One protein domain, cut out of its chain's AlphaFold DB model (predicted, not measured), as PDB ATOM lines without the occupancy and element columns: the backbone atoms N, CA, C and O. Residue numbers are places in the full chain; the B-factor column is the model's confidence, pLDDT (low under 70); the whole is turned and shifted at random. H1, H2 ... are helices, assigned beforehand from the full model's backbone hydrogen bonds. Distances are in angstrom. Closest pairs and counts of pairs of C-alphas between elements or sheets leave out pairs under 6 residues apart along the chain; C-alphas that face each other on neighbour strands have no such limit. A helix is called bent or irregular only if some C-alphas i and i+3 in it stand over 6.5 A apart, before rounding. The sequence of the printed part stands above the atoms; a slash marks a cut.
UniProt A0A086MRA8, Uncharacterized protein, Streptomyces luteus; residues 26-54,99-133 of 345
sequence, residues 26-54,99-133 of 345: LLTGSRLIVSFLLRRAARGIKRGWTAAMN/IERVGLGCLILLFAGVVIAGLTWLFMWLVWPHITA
ATOM      1  N   LEU A  26     151.823 161.489 172.036       57.41
ATOM      2  CA  LEU A  26     152.003 160.056 171.752       57.41
ATOM      3  C   LEU A  26     151.529 159.673 170.338       57.41
ATOM      4  O   LEU A  26     152.215 158.920 169.641       57.41
ATOM      5  N   LEU A  27     150.400 160.222 169.880       61.91
ATOM      6  CA  LEU A  27     149.881 160.019 168.523       61.91
ATOM      7  C   LEU A  27     150.752 160.690 167.447       61.91
ATOM      8  O   LEU A  27     150.915 160.135 166.360       61.91
ATOM      9  N   THR A  28     151.365 161.846 167.724       69.12
ATOM     10  CA  THR A  28     152.362 162.434 166.810       69.12
ATOM     11  C   THR A  28     153.666 161.636 166.777       69.12
ATOM     12  O   THR A  28     154.206 161.416 165.692       69.12
ATOM     13  N   GLY A  29     154.144 161.141 167.925       66.38
ATOM     14  CA  GLY A  29     155.349 160.312 168.009       66.38
ATOM     15  C   GLY A  29     155.210 158.995 167.240       66.38
ATOM     16  O   GLY A  29     156.066 158.660 166.420       66.38
ATOM     17  N   SER A  30     154.090 158.283 167.411       60.19
ATOM     18  CA  SER A  30     153.826 157.048 166.658       60.19
ATOM     19  C   SER A  30     153.724 157.304 165.150       60.19
ATOM     20  O   SER A  30     154.309 156.560 164.359       60.19
ATOM     21  N   ARG A  31     153.076 158.401 164.731       72.62
ATOM     22  CA  ARG A  31     152.975 158.791 163.316       72.62
ATOM     23  C   ARG A  31     154.341 159.118 162.703       72.62
ATOM     24  O   ARG A  31     154.577 158.760 161.548       72.62
ATOM     25  N   LEU A  32     155.256 159.727 163.462       70.81
ATOM     26  CA  LEU A  32     156.640 159.949 163.033       70.81
ATOM     27  C   LEU A  32     157.388 158.623 162.842       70.81
ATOM     28  O   LEU A  32     157.930 158.412 161.755       70.81
ATOM     29  N   ILE A  33     157.342 157.710 163.819       69.94
ATOM     30  CA  ILE A  33     157.986 156.384 163.745       69.94
ATOM     31  C   ILE A  33     157.458 155.586 162.546       69.94
ATOM     32  O   ILE A  33     158.249 155.112 161.728       69.94
ATOM     33  N   VAL A  34     156.134 155.507 162.375       71.50
ATOM     34  CA  VAL A  34     155.505 154.850 161.217       71.50
ATOM     35  C   VAL A  34     155.959 155.507 159.914       71.50
ATOM     36  O   VAL A  34     156.371 154.806 158.995       71.50
ATOM     37  N   SER A  35     155.973 156.842 159.824       74.88
ATOM     38  CA  SER A  35     156.427 157.534 158.609       74.88
ATOM     39  C   SER A  35     157.914 157.305 158.304       74.88
ATOM     40  O   SER A  35     158.294 157.211 157.136       74.88
ATOM     41  N   PHE A  36     158.760 157.177 159.330       76.06
ATOM     42  CA  PHE A  36     160.187 156.907 159.185       76.06
ATOM     43  C   PHE A  36     160.434 155.472 158.711       76.06
ATOM     44  O   PHE A  36     161.168 155.273 157.740       76.06
ATOM     45  N   LEU A  37     159.766 154.492 159.328       73.00
ATOM     46  CA  LEU A  37     159.785 153.092 158.901       73.00
ATOM     47  C   LEU A  37     159.269 152.953 157.464       73.00
ATOM     48  O   LEU A  37     159.953 152.355 156.638       73.00
ATOM     49  N   LEU A  38     158.149 153.597 157.121       79.25
ATOM     50  CA  LEU A  38     157.586 153.580 155.769       79.25
ATOM     51  C   LEU A  38     158.541 154.218 154.742       79.25
ATOM     52  O   LEU A  38     158.765 153.654 153.674       79.25
ATOM     53  N   ARG A  39     159.193 155.344 155.073       81.94
ATOM     54  CA  ARG A  39     160.244 155.964 154.233       81.94
ATOM     55  C   ARG A  39     161.508 155.107 154.122       81.94
ATOM     56  O   ARG A  39     162.242 155.243 153.140       81.94
ATOM     57  N   ARG A  40     161.828 154.283 155.124       76.75
ATOM     58  CA  ARG A  40     162.989 153.377 155.106       76.75
ATOM     59  C   ARG A  40     162.682 152.127 154.281       76.75
ATOM     60  O   ARG A  40     163.496 151.778 153.431       76.75
ATOM     61  N   ALA A  41     161.488 151.554 154.433       76.12
ATOM     62  CA  ALA A  41     160.959 150.482 153.594       76.12
ATOM     63  C   ALA A  41     160.863 150.919 152.124       76.12
ATOM     64  O   ALA A  41     161.437 150.264 151.263       76.12
ATOM     65  N   ALA A  42     160.272 152.084 151.833       79.00
ATOM     66  CA  ALA A  42     160.207 152.634 150.476       79.00
ATOM     67  C   ALA A  42     161.599 152.870 149.858       79.00
ATOM     68  O   ALA A  42     161.793 152.623 148.670       79.00
ATOM     69  N   ARG A  43     162.598 153.295 150.650       82.38
ATOM     70  CA  ARG A  43     163.997 153.387 150.189       82.38
ATOM     71  C   ARG A  43     164.639 152.016 149.961       82.38
ATOM     72  O   ARG A  43     165.409 151.883 149.015       82.38
ATOM     73  N   GLY A  44     164.320 151.015 150.781       74.25
ATOM     74  CA  GLY A  44     164.732 149.623 150.582       74.25
ATOM     75  C   GLY A  44     164.159 149.039 149.291       74.25
ATOM     76  O   GLY A  44     164.921 148.578 148.449       74.25
ATOM     77  N   ILE A  45     162.846 149.174 149.087       76.69
ATOM     78  CA  ILE A  45     162.139 148.768 147.863       76.69
ATOM     79  C   ILE A  45     162.714 149.503 146.649       76.69
ATOM     80  O   ILE A  45     163.068 148.849 145.678       76.69
ATOM     81  N   LYS A  46     162.905 150.832 146.705       82.50
ATOM     82  CA  LYS A  46     163.516 151.597 145.600       82.50
ATOM     83  C   LYS A  46     164.915 151.076 145.254       82.50
ATOM     84  O   LYS A  46     165.207 150.918 144.077       82.50
ATOM     85  N   ARG A  47     165.759 150.774 146.253       79.56
ATOM     86  CA  ARG A  47     167.103 150.204 146.038       79.56
ATOM     87  C   ARG A  47     167.051 148.795 145.445       79.56
ATOM     88  O   ARG A  47     167.760 148.538 144.478       79.56
ATOM     89  N   GLY A  48     166.202 147.919 145.984       70.62
ATOM     90  CA  GLY A  48     165.991 146.565 145.466       70.62
ATOM     91  C   GLY A  48     165.463 146.574 144.031       70.62
ATOM     92  O   GLY A  48     165.983 145.855 143.190       70.62
ATOM     93  N   TRP A  49     164.522 147.466 143.722       77.75
ATOM     94  CA  TRP A  49     163.995 147.684 142.373       77.75
ATOM     95  C   TRP A  49     165.079 148.182 141.408       77.75
ATOM     96  O   TRP A  49     165.221 147.644 140.315       77.75
ATOM     97  N   THR A  50     165.894 149.168 141.809       75.69
ATOM     98  CA  THR A  50     167.019 149.626 140.975       75.69
ATOM     99  C   THR A  50     168.104 148.567 140.805       75.69
ATOM    100  O   THR A  50     168.760 148.562 139.773       75.69
ATOM    101  N   ALA A  51     168.301 147.668 141.774       71.62
ATOM    102  CA  ALA A  51     169.215 146.539 141.622       71.62
ATOM    103  C   ALA A  51     168.634 145.488 140.662       71.62
ATOM    104  O   ALA A  51     169.318 145.077 139.734       71.62
ATOM    105  N   ALA A  52     167.356 145.130 140.821       71.00
ATOM    106  CA  ALA A  52     166.660 144.180 139.957       71.00
ATOM    107  C   ALA A  52     166.628 144.640 138.489       71.00
ATOM    108  O   ALA A  52     166.947 143.860 137.601       71.00
ATOM    109  N   MET A  53     166.348 145.922 138.228       73.62
ATOM    110  CA  MET A  53     166.397 146.483 136.869       73.62
ATOM    111  C   MET A  53     167.816 146.652 136.298       73.62
ATOM    112  O   MET A  53     167.946 146.949 135.117       73.62
ATOM    113  N   ASN A  54     168.873 146.450 137.094       68.75
ATOM    114  CA  ASN A  54     170.255 146.369 136.604       68.75
ATOM    115  C   ASN A  54     170.749 144.919 136.417       68.75
ATOM    116  O   ASN A  54     171.871 144.742 135.956       68.75
ATOM    117  N   ILE A  99     155.229 148.445 130.115       73.19
ATOM    118  CA  ILE A  99     153.949 148.324 130.828       73.19
ATOM    119  C   ILE A  99     153.810 146.911 131.404       73.19
ATOM    120  O   ILE A  99     153.463 146.765 132.579       73.19
ATOM    121  N   GLU A 100     154.161 145.883 130.628       75.94
ATOM    122  CA  GLU A 100     154.131 144.486 131.077       75.94
ATOM    123  C   GLU A 100     155.084 144.237 132.255       75.94
ATOM    124  O   GLU A 100     154.668 143.683 133.276       75.94
ATOM    125  N   ARG A 101     156.328 144.742 132.196       76.44
ATOM    126  CA  ARG A 101     157.294 144.635 133.308       76.44
ATOM    127  C   ARG A 101     156.805 145.310 134.593       76.44
ATOM    128  O   ARG A 101     157.013 144.778 135.685       76.44
ATOM    129  N   VAL A 102     156.137 146.465 134.495       77.06
ATOM    130  CA  VAL A 102     155.554 147.152 135.665       77.06
ATOM    131  C   VAL A 102     154.347 146.385 136.217       77.06
ATOM    132  O   VAL A 102     154.228 146.241 137.436       77.06
ATOM    133  N   GLY A 103     153.489 145.846 135.344       82.25
ATOM    134  CA  GLY A 103     152.358 144.997 135.729       82.25
ATOM    135  C   GLY A 103     152.803 143.731 136.466       82.25
ATOM    136  O   GLY A 103     152.325 143.458 137.569       82.25
ATOM    137  N   LEU A 104     153.787 143.015 135.914       85.31
ATOM    138  CA  LEU A 104     154.372 141.814 136.512       85.31
ATOM    139  C   LEU A 104     155.011 142.113 137.878       85.31
ATOM    140  O   LEU A 104     154.755 141.404 138.852       85.31
ATOM    141  N   GLY A 105     155.784 143.200 137.985       78.06
ATOM    142  CA  GLY A 105     156.384 143.629 139.252       78.06
ATOM    143  C   GLY A 105     155.342 143.952 140.334       78.06
ATOM    144  O   GLY A 105     155.527 143.597 141.499       78.06
ATOM    145  N   CYS A 106     154.218 144.569 139.955       83.50
ATOM    146  CA  CYS A 106     153.099 144.825 140.863       83.50
ATOM    147  C   CYS A 106     152.431 143.518 141.330       83.50
ATOM    148  O   CYS A 106     152.200 143.336 142.527       83.50
ATOM    149  N   LEU A 107     152.190 142.576 140.409       87.94
ATOM    150  CA  LEU A 107     151.598 141.270 140.715       87.94
ATOM    151  C   LEU A 107     152.467 140.457 141.691       87.94
ATOM    152  O   LEU A 107     151.950 139.912 142.666       87.94
ATOM    153  N   ILE A 108     153.789 140.431 141.480       85.75
ATOM    154  CA  ILE A 108     154.746 139.751 142.370       85.75
ATOM    155  C   ILE A 108     154.717 140.365 143.777       85.75
ATOM    156  O   ILE A 108     154.700 139.630 144.766       85.75
ATOM    157  N   LEU A 109     154.668 141.697 143.891       78.12
ATOM    158  CA  LEU A 109     154.581 142.382 145.186       78.12
ATOM    159  C   LEU A 109     153.260 142.095 145.916       78.12
ATOM    160  O   LEU A 109     153.274 141.881 147.129       78.12
ATOM    161  N   LEU A 110     152.135 142.048 145.195       87.19
ATOM    162  CA  LEU A 110     150.839 141.664 145.763       87.19
ATOM    163  C   LEU A 110     150.845 140.207 146.239       87.19
ATOM    164  O   LEU A 110     150.439 139.938 147.369       87.19
ATOM    165  N   PHE A 111     151.362 139.280 145.429       89.19
ATOM    166  CA  PHE A 111     151.481 137.869 145.798       89.19
ATOM    167  C   PHE A 111     152.372 137.676 147.033       89.19
ATOM    168  O   PHE A 111     151.960 137.026 147.993       89.19
ATOM    169  N   ALA A 112     153.549 138.309 147.068       83.75
ATOM    170  CA  ALA A 112     154.429 138.291 148.234       83.75
ATOM    171  C   ALA A 112     153.737 138.864 149.486       83.75
ATOM    172  O   ALA A 112     153.852 138.291 150.568       83.75
ATOM    173  N   GLY A 113     152.966 139.947 149.341       84.81
ATOM    174  CA  GLY A 113     152.152 140.514 150.419       84.81
ATOM    175  C   GLY A 113     151.110 139.533 150.964       84.81
ATOM    176  O   GLY A 113     151.011 139.367 152.178       84.81
ATOM    177  N   VAL A 114     150.381 138.836 150.084       89.69
ATOM    178  CA  VAL A 114     149.397 137.805 150.465       89.69
ATOM    179  C   VAL A 114     150.069 136.614 151.153       89.69
ATOM    180  O   VAL A 114     149.572 136.154 152.177       89.69
ATOM    181  N   VAL A 115     151.223 136.149 150.663       90.25
ATOM    182  CA  VAL A 115     151.987 135.061 151.299       90.25
ATOM    183  C   VAL A 115     152.478 135.465 152.692       90.25
ATOM    184  O   VAL A 115     152.322 134.698 153.639       90.25
ATOM    185  N   ILE A 116     153.009 136.682 152.861       87.00
ATOM    186  CA  ILE A 116     153.441 137.191 154.173       87.00
ATOM    187  C   ILE A 116     152.244 137.344 155.123       87.00
ATOM    188  O   ILE A 116     152.343 136.970 156.294       87.00
ATOM    189  N   ALA A 117     151.100 137.835 154.638       84.50
ATOM    190  CA  ALA A 117     149.868 137.925 155.421       84.50
ATOM    191  C   ALA A 117     149.350 136.536 155.839       84.50
ATOM    192  O   ALA A 117     148.991 136.336 156.996       84.50
ATOM    193  N   GLY A 118     149.387 135.550 154.938       90.31
ATOM    194  CA  GLY A 118     149.013 134.165 155.222       90.31
ATOM    195  C   GLY A 118     149.938 133.497 156.243       90.31
ATOM    196  O   GLY A 118     149.459 132.874 157.186       90.31
ATOM    197  N   LEU A 119     151.257 133.680 156.116       87.56
ATOM    198  CA  LEU A 119     152.243 133.165 157.074       87.56
ATOM    199  C   LEU A 119     152.126 133.836 158.447       87.56
ATOM    200  O   LEU A 119     152.194 133.153 159.465       87.56
ATOM    201  N   THR A 120     151.918 135.155 158.500       82.81
ATOM    202  CA  THR A 120     151.722 135.866 159.775       82.81
ATOM    203  C   THR A 120     150.388 135.517 160.430       82.81
ATOM    204  O   THR A 120     150.352 135.369 161.648       82.81
ATOM    205  N   TRP A 121     149.324 135.292 159.651       91.44
ATOM    206  CA  TRP A 121     148.053 134.758 160.150       91.44
ATOM    207  C   TRP A 121     148.189 133.324 160.675       91.44
ATOM    208  O   TRP A 121     147.737 133.039 161.780       91.44
ATOM    209  N   LEU A 122     148.854 132.433 159.932       90.25
ATOM    210  CA  LEU A 122     149.106 131.051 160.351       90.25
ATOM    211  C   LEU A 122     149.948 131.000 161.633       90.25
ATOM    212  O   LEU A 122     149.629 130.243 162.544       90.25
ATOM    213  N   PHE A 123     150.987 131.834 161.729       87.00
ATOM    214  CA  PHE A 123     151.815 131.953 162.928       87.00
ATOM    215  C   PHE A 123     151.031 132.545 164.106       87.00
ATOM    216  O   PHE A 123     151.107 132.012 165.208       87.00
ATOM    217  N   MET A 124     150.221 133.590 163.885       84.19
ATOM    218  CA  MET A 124     149.266 134.072 164.891       84.19
ATOM    219  C   MET A 124     148.391 132.917 165.373       84.19
ATOM    220  O   MET A 124     148.403 132.628 166.558       84.19
ATOM    221  N   TRP A 125     147.695 132.218 164.477       92.81
ATOM    222  CA  TRP A 125     146.758 131.147 164.819       92.81
ATOM    223  C   TRP A 125     147.416 129.979 165.571       92.81
ATOM    224  O   TRP A 125     146.880 129.523 166.579       92.81
ATOM    225  N   LEU A 126     148.601 129.542 165.131       92.38
ATOM    226  CA  LEU A 126     149.344 128.435 165.735       92.38
ATOM    227  C   LEU A 126     149.878 128.780 167.132       92.38
ATOM    228  O   LEU A 126     149.837 127.948 168.035       92.38
ATOM    229  N   VAL A 127     150.392 129.999 167.322       83.94
ATOM    230  CA  VAL A 127     151.065 130.384 168.571       83.94
ATOM    231  C   VAL A 127     150.105 131.101 169.542       83.94
ATOM    232  O   VAL A 127     150.346 131.099 170.747       83.94
ATOM    233  N   TRP A 128     148.959 131.621 169.077       83.81
ATOM    234  CA  TRP A 128     147.892 132.224 169.897       83.81
ATOM    235  C   TRP A 128     147.502 131.396 171.129       83.81
ATOM    236  O   TRP A 128     147.618 131.948 172.227       83.81
ATOM    237  N   PRO A 129     147.110 130.104 171.027       87.75
ATOM    238  CA  PRO A 129     146.729 129.318 172.204       87.75
ATOM    239  C   PRO A 129     147.846 129.257 173.256       87.75
ATOM    240  O   PRO A 129     147.559 129.325 174.449       87.75
ATOM    241  N   HIS A 130     149.114 129.236 172.834       85.06
ATOM    242  CA  HIS A 130     150.270 129.216 173.732       85.06
ATOM    243  C   HIS A 130     150.628 130.595 174.314       85.06
ATOM    244  O   HIS A 130     151.133 130.666 175.433       85.06
ATOM    245  N   ILE A 131     150.358 131.693 173.595       77.50
ATOM    246  CA  ILE A 131     150.659 133.056 174.070       77.50
ATOM    247  C   ILE A 131     149.515 133.626 174.911       77.50
ATOM    248  O   ILE A 131     149.796 134.485 175.732       77.50
ATOM    249  N   THR A 132     148.256 133.189 174.767       79.00
ATOM    250  CA  THR A 132     147.088 133.816 175.441       79.00
ATOM    251  C   THR A 132     147.291 134.129 176.932       79.00
ATOM    252  O   THR A 132     146.985 135.243 177.357       79.00
ATOM    253  N   ALA A 133     147.883 133.216 177.710       82.06
ATOM    254  CA  ALA A 133     148.217 133.433 179.125       82.06
ATOM    255  C   ALA A 133     149.296 134.516 179.359       82.06
ATOM    256  O   ALA A 133     149.295 135.201 180.379       82.06
TER     257      ALA A 133
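This is residues 26 to 54 and 99 to 133 of the 345 residues of an uncharacterized protein of Streptomyces luteus (UniProt A0A086MRA8). Two long helices make a wide, open V: H2 is the longer arm, and H1 slants away from it, the two coming nearest beside the cut without touching. The printed part has 64 residues with two named helices, H1 then H2, and no named strand; its class is all helix. It is extended, with a radius of gyration of the C-alphas of 16.7 A, and flat, spanning 50 by 31 by 17 A.

H2, residues 99 to 131, measures 46.0 A from C-alpha 99 at (153.949, 148.324, 130.828) to C-alpha 131. It is irregular, C-alphas 126 and 129 being 7.0 A apart, with a kink of 30 degrees near residue 125. H1, residues 26 to 52, measures 38.4 A and begins at C-alpha 26 (152.003, 160.056, 171.752).

H2 and H1 are apart. Residues 106 to 133 and 26 to 48 stand free. Every O i to N i+4 pair is within hydrogen-bond range in H1, and 27 of 29 in H2.

The C-alphas farthest apart, of Ile 99 and Ala 133, are 50.9 A apart. Residues 55 to 98 are not printed; C-alphas 54 and 99 are 17.4 A apart across this cut. The pLDDT is under 70 at residues 26 to 30, 33 and 54.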